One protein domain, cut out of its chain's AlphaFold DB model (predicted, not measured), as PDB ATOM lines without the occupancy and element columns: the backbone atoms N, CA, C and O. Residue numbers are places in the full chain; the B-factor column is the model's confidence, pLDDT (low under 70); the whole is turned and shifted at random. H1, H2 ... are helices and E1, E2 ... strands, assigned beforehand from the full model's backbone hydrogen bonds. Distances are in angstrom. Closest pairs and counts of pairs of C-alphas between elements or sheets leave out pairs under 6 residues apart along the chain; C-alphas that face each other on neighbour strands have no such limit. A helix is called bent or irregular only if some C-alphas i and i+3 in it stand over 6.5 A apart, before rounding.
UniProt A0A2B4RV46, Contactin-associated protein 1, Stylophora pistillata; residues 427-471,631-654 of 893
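This is residues 427 to 471 and 631 to 654 of the 893 residues of the protein "Contactin-associated protein 1" of Stylophora pistillata (UniProt A0A2B4RV46). Picture a small antiparallel sheet of three strands, with a hairpin of E1 and E2 beside the short strand E3, and the short helix H1 standing up from it near the middle of the domain. The longer helix H2 reaches the sheet with its last residues, 647 to 650, and its chain passes straight into E3, while the loop of residues 448 to 457 joins E1 to E2. The printed part has 69 residues in two stretches, with two named helices and three named strands in the order H1, E1, E2, H2, E3 along the chain; the sheet's order is E2, E1, E3. The class is mixed, helices and strands, although under half of the residues, 34 of 69, are in named elements. The whole is compact, with a radius of gyration of the C-alphas of 11.5 A, and rounded, with spans of 29 by 24 by 23 A.

Begin with the sheet, at C-alpha 443, (-19.462, -18.282, 4.621): here E1 starts, residues 443 to 447, and it runs 11.8 A to C-alpha 447. E2, residues 458 to 463, is the longest strand by residues and measures 15.1 A from first to last C-alpha. E3, residues 651 to 653, measures 6.6 A and ends at C-alpha 653, (-22.048, -17.137, 1.643). Look next at H1, residues 431 to 436, which runs 8.7 A from C-alpha 431 at (-17.309, -17.897, 13.664). H2, residues 637 to 650, is the longest helix and covers 18.1 A, starting at C-alpha 637, (-28.149, -6.075, 23.346). It is irregular: C-alphas 645 and 648 are 8.2 A apart, where about 5 A is found in a regular helix.

Look first at the inner strand E1, which has the edge strands E2 and E3 as its neighbours. E1 and E2 form a hairpin, antiparallel at 139 degrees between their directions; N 458 and O 447 are within hydrogen-bond range at 2.8 A, and so are N 445 and O 460 at 2.9 A. E1 and E3 are antiparallel at 168 degrees, and there you will find N 444 and O 652 at 2.8 A and N 652 and O 444 at 2.8 A. H1 is on the sheet, at a height over the sheet of 9.8 A. It stands up from the sheet, its line rising 56 degrees out of the local plane. It lies only just over E2 and E1, with 3 of its 6 C-alphas falling on each. The closest C-alphas of H1 and E2 are those of Cys 431 and Cys 462, 5.4 A apart. H2 is on the sheet too but only grazes it with residues 647 to 650; its closest C-alphas with E1 are those of Leu 650 and Cys 445, 6.2 A apart. H1 and H2 are close but not clearly touching, with the C-alphas of Tyr 434 and Leu 647 closest at 7.7 A. They run opposite ways at a steep tilt of 57 degrees. In H1 every O i to N i+4 pair is within hydrogen-bond range; in H2 it is 6 of 10.

The two C-alphas farthest apart are those of Pro 454 and Gln 467, at 32.5 A. Residues 472 to 630 are not printed, and C-alphas 471 and 631 are 19.4 A apart across this cut, which lies in the link from E2 to H2. Of the links that are printed whole, H2 to E3 is tight, and H1 to E1 and E1 to E2 are short. The mean pLDDT of the printed part is 81.6; look for low confidence, under 70, at residues 631 to 644, 646 and 648.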
ATOM      1  N   TYR A 427     -16.797  -6.283  13.431       83.50
ATOM      2  CA  TYR A 427     -16.782  -7.742  13.317       83.50
ATOM      3  C   TYR A 427     -16.873  -8.437  14.683       83.50
ATOM      4  O   TYR A 427     -16.682  -7.814  15.724       83.50
ATOM      5  N   LEU A 428     -17.210  -9.729  14.669       86.38
ATOM      6  CA  LEU A 428     -17.281 -10.577  15.866       86.38
ATOM      7  C   LEU A 428     -15.985 -11.373  16.048       86.38
ATOM      8  O   LEU A 428     -15.216 -11.537  15.103       86.38
ATOM      9  N   ARG A 429     -15.743 -11.911  17.247       88.69
ATOM     10  CA  ARG A 429     -14.442 -12.498  17.616       88.69
ATOM     11  C   ARG A 429     -14.135 -13.831  16.951       88.69
ATOM     12  O   ARG A 429     -12.969 -14.166  16.753       88.69
ATOM     13  N   THR A 430     -15.164 -14.617  16.640       92.62
ATOM     14  CA  THR A 430     -15.035 -15.957  16.051       92.62
ATOM     15  C   THR A 430     -16.244 -16.279  15.166       92.62
ATOM     16  O   THR A 430     -17.290 -15.632  15.256       92.62
ATOM     17  N   CYS A 431     -16.151 -17.349  14.374       94.62
ATOM     18  CA  CYS A 431     -17.309 -17.897  13.664       94.62
ATOM     19  C   CYS A 431     -18.436 -18.378  14.595       94.62
ATOM     20  O   CYS A 431     -19.594 -18.367  14.185       94.62
ATOM     21  N   GLN A 432     -18.138 -18.767  15.842       93.75
ATOM     22  CA  GLN A 432     -19.177 -19.184  16.790       93.75
ATOM     23  C   GLN A 432     -20.092 -18.011  17.143       93.75
ATOM     24  O   GLN A 432     -21.303 -18.176  17.139       93.75
ATOM     25  N   GLU A 433     -19.552 -16.807  17.352       89.94
ATOM     26  CA  GLU A 433     -20.392 -15.635  17.641       89.94
ATOM     27  C   GLU A 433     -21.307 -15.276  16.459       89.94
ATOM     28  O   GLU A 433     -22.448 -14.865  16.663       89.94
ATOM     29  N   TYR A 434     -20.851 -15.484  15.218       89.81
ATOM     30  CA  TYR A 434     -21.702 -15.333  14.036       89.81
ATOM     31  C   TYR A 434     -22.812 -16.393  13.976       89.81
ATOM     32  O   TYR A 434     -23.953 -16.059  13.644       89.81
ATOM     33  N   LYS A 435     -22.507 -17.647  14.333       90.88
ATOM     34  CA  LYS A 435     -23.491 -18.735  14.441       90.88
ATOM     35  C   LYS A 435     -24.540 -18.443  15.517       90.88
ATOM     36  O   LYS A 435     -25.733 -18.562  15.252       90.88
ATOM     37  N   ASP A 436     -24.102 -17.974  16.684       88.50
ATOM     38  CA  ASP A 436     -24.955 -17.600  17.817       88.50
ATOM     39  C   ASP A 436     -25.900 -16.421  17.471       88.50
ATOM     40  O   ASP A 436     -26.984 -16.304  18.047       88.50
ATOM     41  N   LEU A 437     -25.536 -15.569  16.498       85.31
ATOM     42  CA  LEU A 437     -26.410 -14.534  15.915       85.31
ATOM     43  C   LEU A 437     -27.269 -15.011  14.723       85.31
ATOM     44  O   LEU A 437     -28.020 -14.208  14.163       85.31
ATOM     45  N   GLY A 438     -27.197 -16.290  14.347       87.75
ATOM     46  CA  GLY A 438     -28.050 -16.913  13.331       87.75
ATOM     47  C   GLY A 438     -27.418 -17.130  11.952       87.75
ATOM     48  O   GLY A 438     -28.161 -17.303  10.989       87.75
ATOM     49  N   LEU A 439     -26.086 -17.123  11.816       88.62
ATOM     50  CA  LEU A 439     -25.432 -17.507  10.558       88.62
ATOM     51  C   LEU A 439     -25.465 -19.036  10.376       88.62
ATOM     52  O   LEU A 439     -24.825 -19.769  11.130       88.62
ATOM     53  N   THR A 440     -26.213 -19.503   9.374       88.44
ATOM     54  CA  THR A 440     -26.515 -20.928   9.135       88.44
ATOM     55  C   THR A 440     -25.646 -21.614   8.087       88.44
ATOM     56  O   THR A 440     -25.475 -22.827   8.148       88.44
ATOM     57  N   ASP A 441     -25.116 -20.864   7.122       90.75
ATOM     58  CA  ASP A 441     -24.451 -21.408   5.934       90.75
ATOM     59  C   ASP A 441     -22.933 -21.189   5.968       90.75
ATOM     60  O   ASP A 441     -22.445 -20.239   6.582       90.75
ATOM     61  N   ASP A 442     -22.185 -22.060   5.277       93.75
ATOM     62  CA  ASP A 442     -20.737 -21.900   5.077       93.75
ATOM     63  C   ASP A 442     -20.462 -20.534   4.400       93.75
ATOM     64  O   ASP A 442     -20.981 -20.253   3.313       93.75
ATOM     65  N   ALA A 443     -19.656 -19.675   5.036       93.50
ATOM     66  CA  ALA A 443     -19.462 -18.282   4.621       93.50
ATOM     67  C   ALA A 443     -18.028 -17.773   4.847       93.50
ATOM     68  O   ALA A 443     -17.420 -18.035   5.884       93.50
ATOM     69  N   ASP A 444     -17.522 -16.981   3.902       93.56
ATOM     70  CA  ASP A 444     -16.301 -16.192   4.065       93.56
ATOM     71  C   ASP A 444     -16.618 -14.957   4.921       93.56
ATOM     72  O   ASP A 444     -17.394 -14.083   4.521       93.56
ATOM     73  N   CYS A 445     -16.036 -14.885   6.113       92.44
ATOM     74  CA  CYS A 445     -16.287 -13.850   7.112       92.44
ATOM     75  C   CYS A 445     -14.999 -13.105   7.467       92.44
ATOM     76  O   CYS A 445     -13.896 -13.634   7.331       92.44
ATOM     77  N   LYS A 446     -15.152 -11.902   8.024       90.12
ATOM     78  CA  LYS A 446     -14.099 -11.272   8.825       90.12
ATOM     79  C   LYS A 446     -14.368 -11.480  10.310       90.12
ATOM     80  O   LYS A 446     -15.501 -11.295  10.739       90.12
ATOM     81  N   VAL A 447     -13.344 -11.845  11.080       90.06
ATOM     82  CA  VAL A 447     -13.396 -11.936  12.551       90.06
ATOM     83  C   VAL A 447     -12.350 -11.025  13.188       90.06
ATOM     84  O   VAL A 447     -11.253 -10.876  12.657       90.06
ATOM     85  N   ASP A 448     -12.679 -10.437  14.333       88.44
ATOM     86  CA  ASP A 448     -11.831  -9.515  15.100       88.44
ATOM     87  C   ASP A 448     -11.631 -10.082  16.518       88.44
ATOM     88  O   ASP A 448     -12.482  -9.878  17.388       88.44
ATOM     89  N   PRO A 449     -10.587 -10.900  16.759       89.00
ATOM     90  CA  PRO A 449     -10.469 -11.635  18.015       89.00
ATOM     91  C   PRO A 449     -10.146 -10.760  19.236       89.00
ATOM     92  O   PRO A 449     -10.458 -11.166  20.359       89.00
ATOM     93  N   ASP A 450      -9.496  -9.606  19.064       82.19
ATOM     94  CA  ASP A 450      -9.012  -8.745  20.151       82.19
ATOM     95  C   ASP A 450      -9.901  -7.528  20.483       82.19
ATOM     96  O   ASP A 450      -9.658  -6.894  21.514       82.19
ATOM     97  N   ASP A 451     -11.005  -7.309  19.754       76.25
ATOM     98  CA  ASP A 451     -12.187  -6.513  20.155       76.25
ATOM     99  C   ASP A 451     -11.941  -4.991  20.270       76.25
ATOM    100  O   ASP A 451     -12.364  -4.233  19.411       76.25
ATOM    101  N   GLU A 452     -11.228  -4.519  21.299       71.44
ATOM    102  CA  GLU A 452     -10.691  -3.136  21.364       71.44
ATOM    103  C   GLU A 452      -9.159  -3.132  21.169       71.44
ATOM    104  O   GLU A 452      -8.439  -2.274  21.698       71.44
ATOM    105  N   GLY A 453      -8.640  -4.176  20.527       72.94
ATOM    106  CA  GLY A 453      -7.217  -4.407  20.349       72.94
ATOM    107  C   GLY A 453      -6.652  -3.786  19.063       72.94
ATOM    108  O   GLY A 453      -7.378  -3.216  18.252       72.94
ATOM    109  N   PRO A 454      -5.318  -3.795  18.895       72.69
ATOM    110  CA  PRO A 454      -4.656  -3.146  17.770       72.69
ATOM    111  C   PRO A 454      -4.523  -4.028  16.515       72.69
ATOM    112  O   PRO A 454      -3.867  -3.582  15.572       72.69
ATOM    113  N   ILE A 455      -5.014  -5.272  16.516       79.81
ATOM    114  CA  ILE A 455      -4.871  -6.191  15.379       79.81
ATOM    115  C   ILE A 455      -6.008  -5.951  14.368       79.81
ATOM    116  O   ILE A 455      -7.077  -5.451  14.703       79.81
ATOM    117  N   GLU A 456      -5.754  -6.237  13.089       78.06
ATOM    118  CA  GLU A 456      -6.755  -6.097  12.029       78.06
ATOM    119  C   GLU A 456      -7.642  -7.347  11.910       78.06
ATOM    120  O   GLU A 456      -7.217  -8.472  12.181       78.06
ATOM    121  N   ALA A 457      -8.877  -7.160  11.437       85.56
ATOM    122  CA  ALA A 457      -9.840  -8.245  11.289       85.56
ATOM    123  C   ALA A 457      -9.424  -9.277  10.220       85.56
ATOM    124  O   ALA A 457      -9.273  -8.968   9.028       85.56
ATOM    125  N   LEU A 458      -9.316 -10.532  10.656       89.88
ATOM    126  CA  LEU A 458      -8.871 -11.695   9.890       89.88
ATOM    127  C   LEU A 458      -9.945 -12.170   8.916       89.88
ATOM    128  O   LEU A 458     -11.078 -12.413   9.321       89.88
ATOM    129  N   ASP A 459      -9.562 -12.407   7.663       91.38
ATOM    130  CA  ASP A 459     -10.381 -13.171   6.720       91.38
ATOM    131  C   ASP A 459     -10.331 -14.667   7.060       91.38
ATOM    132  O   ASP A 459      -9.253 -15.267   7.133       91.38
ATOM    133  N   VAL A 460     -11.503 -15.268   7.275       95.50
ATOM    134  CA  VAL A 460     -11.669 -16.667   7.683       95.50
ATOM    135  C   VAL A 460     -12.837 -17.313   6.945       95.50
ATOM    136  O   VAL A 460     -13.837 -16.660   6.652       95.50
ATOM    137  N   LEU A 461     -12.751 -18.621   6.706       96.19
ATOM    138  CA  LEU A 461     -13.907 -19.399   6.268       96.19
ATOM    139  C   LEU A 461     -14.625 -19.944   7.507       96.19
ATOM    140  O   LEU A 461     -14.073 -20.769   8.238       96.19
ATOM    141  N   CYS A 462     -15.858 -19.505   7.736       96.31
ATOM    142  CA  CYS A 462     -16.730 -20.073   8.752       96.31
ATOM    143  C   CYS A 462     -17.470 -21.284   8.186       96.31
ATOM    144  O   CYS A 462     -18.310 -21.148   7.298       96.31
ATOM    145  N   ASN A 463     -17.169 -22.471   8.714       95.88
ATOM    146  CA  ASN A 463     -17.928 -23.680   8.429       95.88
ATOM    147  C   ASN A 463     -19.066 -23.847   9.445       95.88
ATOM    148  O   ASN A 463     -18.813 -23.905  10.652       95.88
ATOM    149  N   MET A 464     -20.299 -23.954   8.947       93.44
ATOM    150  CA  MET A 464     -21.530 -23.963   9.750       93.44
ATOM    151  C   MET A 464     -22.293 -25.292   9.690       93.44
ATOM    152  O   MET A 464     -23.434 -25.359  10.132       93.44
ATOM    153  N   ARG A 465     -21.671 -26.356   9.167       89.19
ATOM    154  CA  ARG A 465     -22.325 -27.653   8.897       89.19
ATOM    155  C   ARG A 465     -22.801 -28.410  10.133       89.19
ATOM    156  O   ARG A 465     -23.739 -29.196  10.030       89.19
ATOM    157  N   ASP A 466     -22.124 -28.233  11.261       87.62
ATOM    158  CA  ASP A 466     -22.584 -28.743  12.554       87.62
ATOM    159  C   ASP A 466     -23.720 -27.849  13.088       87.62
ATOM    160  O   ASP A 466     -23.772 -26.666  12.761       87.62
ATOM    161  N   GLN A 467     -24.660 -28.374  13.877       78.50
ATOM    162  CA  GLN A 467     -25.799 -27.573  14.352       78.50
ATOM    163  C   GLN A 467     -25.472 -26.696  15.566       78.50
ATOM    164  O   GLN A 467     -26.076 -25.634  15.714       78.50
ATOM    165  N   GLU A 468     -24.508 -27.087  16.399       82.25
ATOM    166  CA  GLU A 468     -24.203 -26.422  17.673       82.25
ATOM    167  C   GLU A 468     -22.868 -25.664  17.610       82.25
ATOM    168  O   GLU A 468     -22.751 -24.552  18.129       82.25
ATOM    169  N   GLU A 469     -21.882 -26.204  16.891       91.44
ATOM    170  CA  GLU A 469     -20.528 -25.647  16.809       91.44
ATOM    171  C   GLU A 469     -20.251 -25.002  15.436       91.44
ATOM    172  O   GLU A 469     -20.738 -25.443  14.392       91.44
ATOM    173  N   ALA A 470     -19.468 -23.925  15.407       94.94
ATOM    174  CA  ALA A 470     -18.903 -23.356  14.183       94.94
ATOM    175  C   ALA A 470     -17.396 -23.610  14.123       94.94
ATOM    176  O   ALA A 470     -16.692 -23.476  15.130       94.94
ATOM    177  N   VAL A 471     -16.880 -23.907  12.928       96.88
ATOM    178  CA  VAL A 471     -15.436 -24.066  12.708       96.88
ATOM    179  C   VAL A 471     -14.895 -22.855  11.965       96.88
ATOM    180  O   VAL A 471     -15.271 -22.593  10.826       96.88
ATOM    181  N   ASN A 631     -14.896 -15.040  28.414       64.75
ATOM    182  CA  ASN A 631     -14.054 -14.258  29.332       64.75
ATOM    183  C   ASN A 631     -14.737 -12.966  29.847       64.75
ATOM    184  O   ASN A 631     -14.139 -11.893  29.865       64.75
ATOM    185  N   GLY A 632     -16.012 -13.042  30.248       52.50
ATOM    186  CA  GLY A 632     -16.721 -11.963  30.956       52.50
ATOM    187  C   GLY A 632     -17.162 -10.741  30.132       52.50
ATOM    188  O   GLY A 632     -17.759  -9.832  30.701       52.50
ATOM    189  N   ARG A 633     -16.918 -10.708  28.813       57.41
ATOM    190  CA  ARG A 633     -17.524  -9.739  27.877       57.41
ATOM    191  C   ARG A 633     -18.614 -10.425  27.050       57.41
ATOM    192  O   ARG A 633     -18.313 -11.169  26.114       57.41
ATOM    193  N   GLU A 634     -19.864 -10.169  27.421       59.81
ATOM    194  CA  GLU A 634     -21.067 -10.493  26.647       59.81
ATOM    195  C   GLU A 634     -21.398  -9.294  25.742       59.81
ATOM    196  O   GLU A 634     -21.356  -8.149  26.201       59.81
ATOM    197  N   LEU A 635     -21.683  -9.520  24.450       62.06
ATOM    198  CA  LEU A 635     -22.037  -8.415  23.552       62.06
ATOM    199  C   LEU A 635     -23.307  -7.722  24.057       62.06
ATOM    200  O   LEU A 635     -24.313  -8.372  24.332       62.06
ATOM    201  N   SER A 636     -23.294  -6.388  24.112       63.12
ATOM    202  CA  SER A 636     -24.490  -5.639  24.507       63.12
ATOM    203  C   SER A 636     -25.674  -5.931  23.573       63.12
ATOM    204  O   SER A 636     -25.504  -6.071  22.361       63.12
ATOM    205  N   LEU A 637     -26.899  -5.907  24.112       64.50
ATOM    206  CA  LEU A 637     -28.149  -6.075  23.346       64.50
ATOM    207  C   LEU A 637     -28.311  -5.073  22.184       64.50
ATOM    208  O   LEU A 637     -29.171  -5.255  21.319       64.50
ATOM    209  N   GLN A 638     -27.539  -3.981  22.166       65.62
ATOM    210  CA  GLN A 638     -27.474  -3.068  21.025       65.62
ATOM    211  C   GLN A 638     -26.468  -3.548  19.972       65.62
ATOM    212  O   GLN A 638     -26.815  -3.598  18.796       65.62
ATOM    213  N   ALA A 639     -25.266  -3.962  20.384       62.56
ATOM    214  CA  ALA A 639     -24.263  -4.525  19.480       62.56
ATOM    215  C   ALA A 639     -24.778  -5.793  18.776       62.56
ATOM    216  O   ALA A 639     -24.643  -5.896  17.561       62.56
ATOM    217  N   GLN A 640     -25.464  -6.686  19.501       65.62
ATOM    218  CA  GLN A 640     -26.111  -7.876  18.931       65.62
ATOM    219  C   GLN A 640     -27.171  -7.519  17.873       65.62
ATOM    220  O   GLN A 640     -27.189  -8.113  16.798       65.62
ATOM    221  N   ARG A 641     -28.032  -6.521  18.141       66.88
ATOM    222  CA  ARG A 641     -29.082  -6.069  17.202       66.88
ATOM    223  C   ARG A 641     -28.549  -5.295  15.998       66.88
ATOM    224  O   ARG A 641     -29.194  -5.286  14.952       66.88
ATOM    225  N   ASP A 642     -27.411  -4.624  16.139       65.25
ATOM    226  CA  ASP A 642     -26.726  -4.008  15.005       65.25
ATOM    227  C   ASP A 642     -26.054  -5.091  14.145       65.25
ATOM    228  O   ASP A 642     -26.288  -5.134  12.940       65.25
ATOM    229  N   ALA A 643     -25.295  -6.007  14.757       65.00
ATOM    230  CA  ALA A 643     -24.601  -7.087  14.057       65.00
ATOM    231  C   ALA A 643     -25.568  -8.024  13.311       65.00
ATOM    232  O   ALA A 643     -25.331  -8.326  12.144       65.00
ATOM    233  N   SER A 644     -26.698  -8.411  13.916       68.31
ATOM    234  CA  SER A 644     -27.692  -9.265  13.247       68.31
ATOM    235  C   SER A 644     -28.374  -8.581  12.055       68.31
ATOM    236  O   SER A 644     -28.651  -9.236  11.052       68.31
ATOM    237  N   ARG A 645     -28.569  -7.251  12.090       70.50
ATOM    238  CA  ARG A 645     -29.086  -6.475  10.942       70.50
ATOM    239  C   ARG A 645     -28.120  -6.476   9.753       70.50
ATOM    240  O   ARG A 645     -28.563  -6.367   8.613       70.50
ATOM    241  N   PHE A 646     -26.817  -6.581  10.012       67.94
ATOM    242  CA  PHE A 646     -25.763  -6.489   9.000       67.94
ATOM    243  C   PHE A 646     -25.059  -7.825   8.709       67.94
ATOM    244  O   PHE A 646     -24.123  -7.842   7.913       67.94
ATOM    245  N   LEU A 647     -25.525  -8.941   9.278       73.50
ATOM    246  CA  LEU A 647     -24.878 -10.262   9.249       73.50
ATOM    247  C   LEU A 647     -24.404 -10.687   7.843       73.50
ATOM    248  O   LEU A 647     -23.220 -10.941   7.635       73.50
ATOM    249  N   TYR A 648     -25.297 -10.632   6.849       66.62
ATOM    250  CA  TYR A 648     -25.026 -10.968   5.439       66.62
ATOM    251  C   TYR A 648     -24.146  -9.953   4.677       66.62
ATOM    252  O   TYR A 648     -23.832 -10.154   3.506       66.62
ATOM    253  N   SER A 649     -23.769  -8.838   5.310       71.38
ATOM    254  CA  SER A 649     -22.771  -7.889   4.791       71.38
ATOM    255  C   SER A 649     -21.399  -8.041   5.459       71.38
ATOM    256  O   SER A 649     -20.397  -7.618   4.885       71.38
ATOM    257  N   LEU A 650     -21.350  -8.681   6.636       77.19
ATOM    258  CA  LEU A 650     -20.124  -9.026   7.369       77.19
ATOM    259  C   LEU A 650     -19.554 -10.385   6.928       77.19
ATOM    260  O   LEU A 650     -18.340 -10.576   6.943       77.19
ATOM    261  N   CYS A 651     -20.436 -11.293   6.505       87.69
ATOM    262  CA  CYS A 651     -20.129 -12.626   6.000       87.69
ATOM    263  C   CYS A 651     -20.747 -12.833   4.611       87.69
ATOM    264  O   CYS A 651     -21.920 -12.521   4.398       87.69
ATOM    265  N   ARG A 652     -19.974 -13.382   3.672       89.94
ATOM    266  CA  ARG A 652     -20.403 -13.705   2.304       89.94
ATOM    267  C   ARG A 652     -20.611 -15.216   2.173       89.94
ATOM    268  O   ARG A 652     -19.643 -15.950   2.353       89.94
ATOM    269  N   PRO A 653     -21.821 -15.707   1.849       88.00
ATOM    270  CA  PRO A 653     -22.048 -17.137   1.643       88.00
ATOM    271  C   PRO A 653     -21.148 -17.709   0.540       88.00
ATOM    272  O   PRO A 653     -21.028 -17.113  -0.531       88.00
ATOM    273  N   VAL A 654     -20.569 -18.889   0.776       86.25
ATOM    274  CA  VAL A 654     -19.689 -19.581  -0.191       86.25
ATOM    275  C   VAL A 654     -20.466 -20.076  -1.423       86.25
ATOM    276  O   VAL A 654     -19.880 -20.312  -2.478       86.25
TER     277      VAL A 654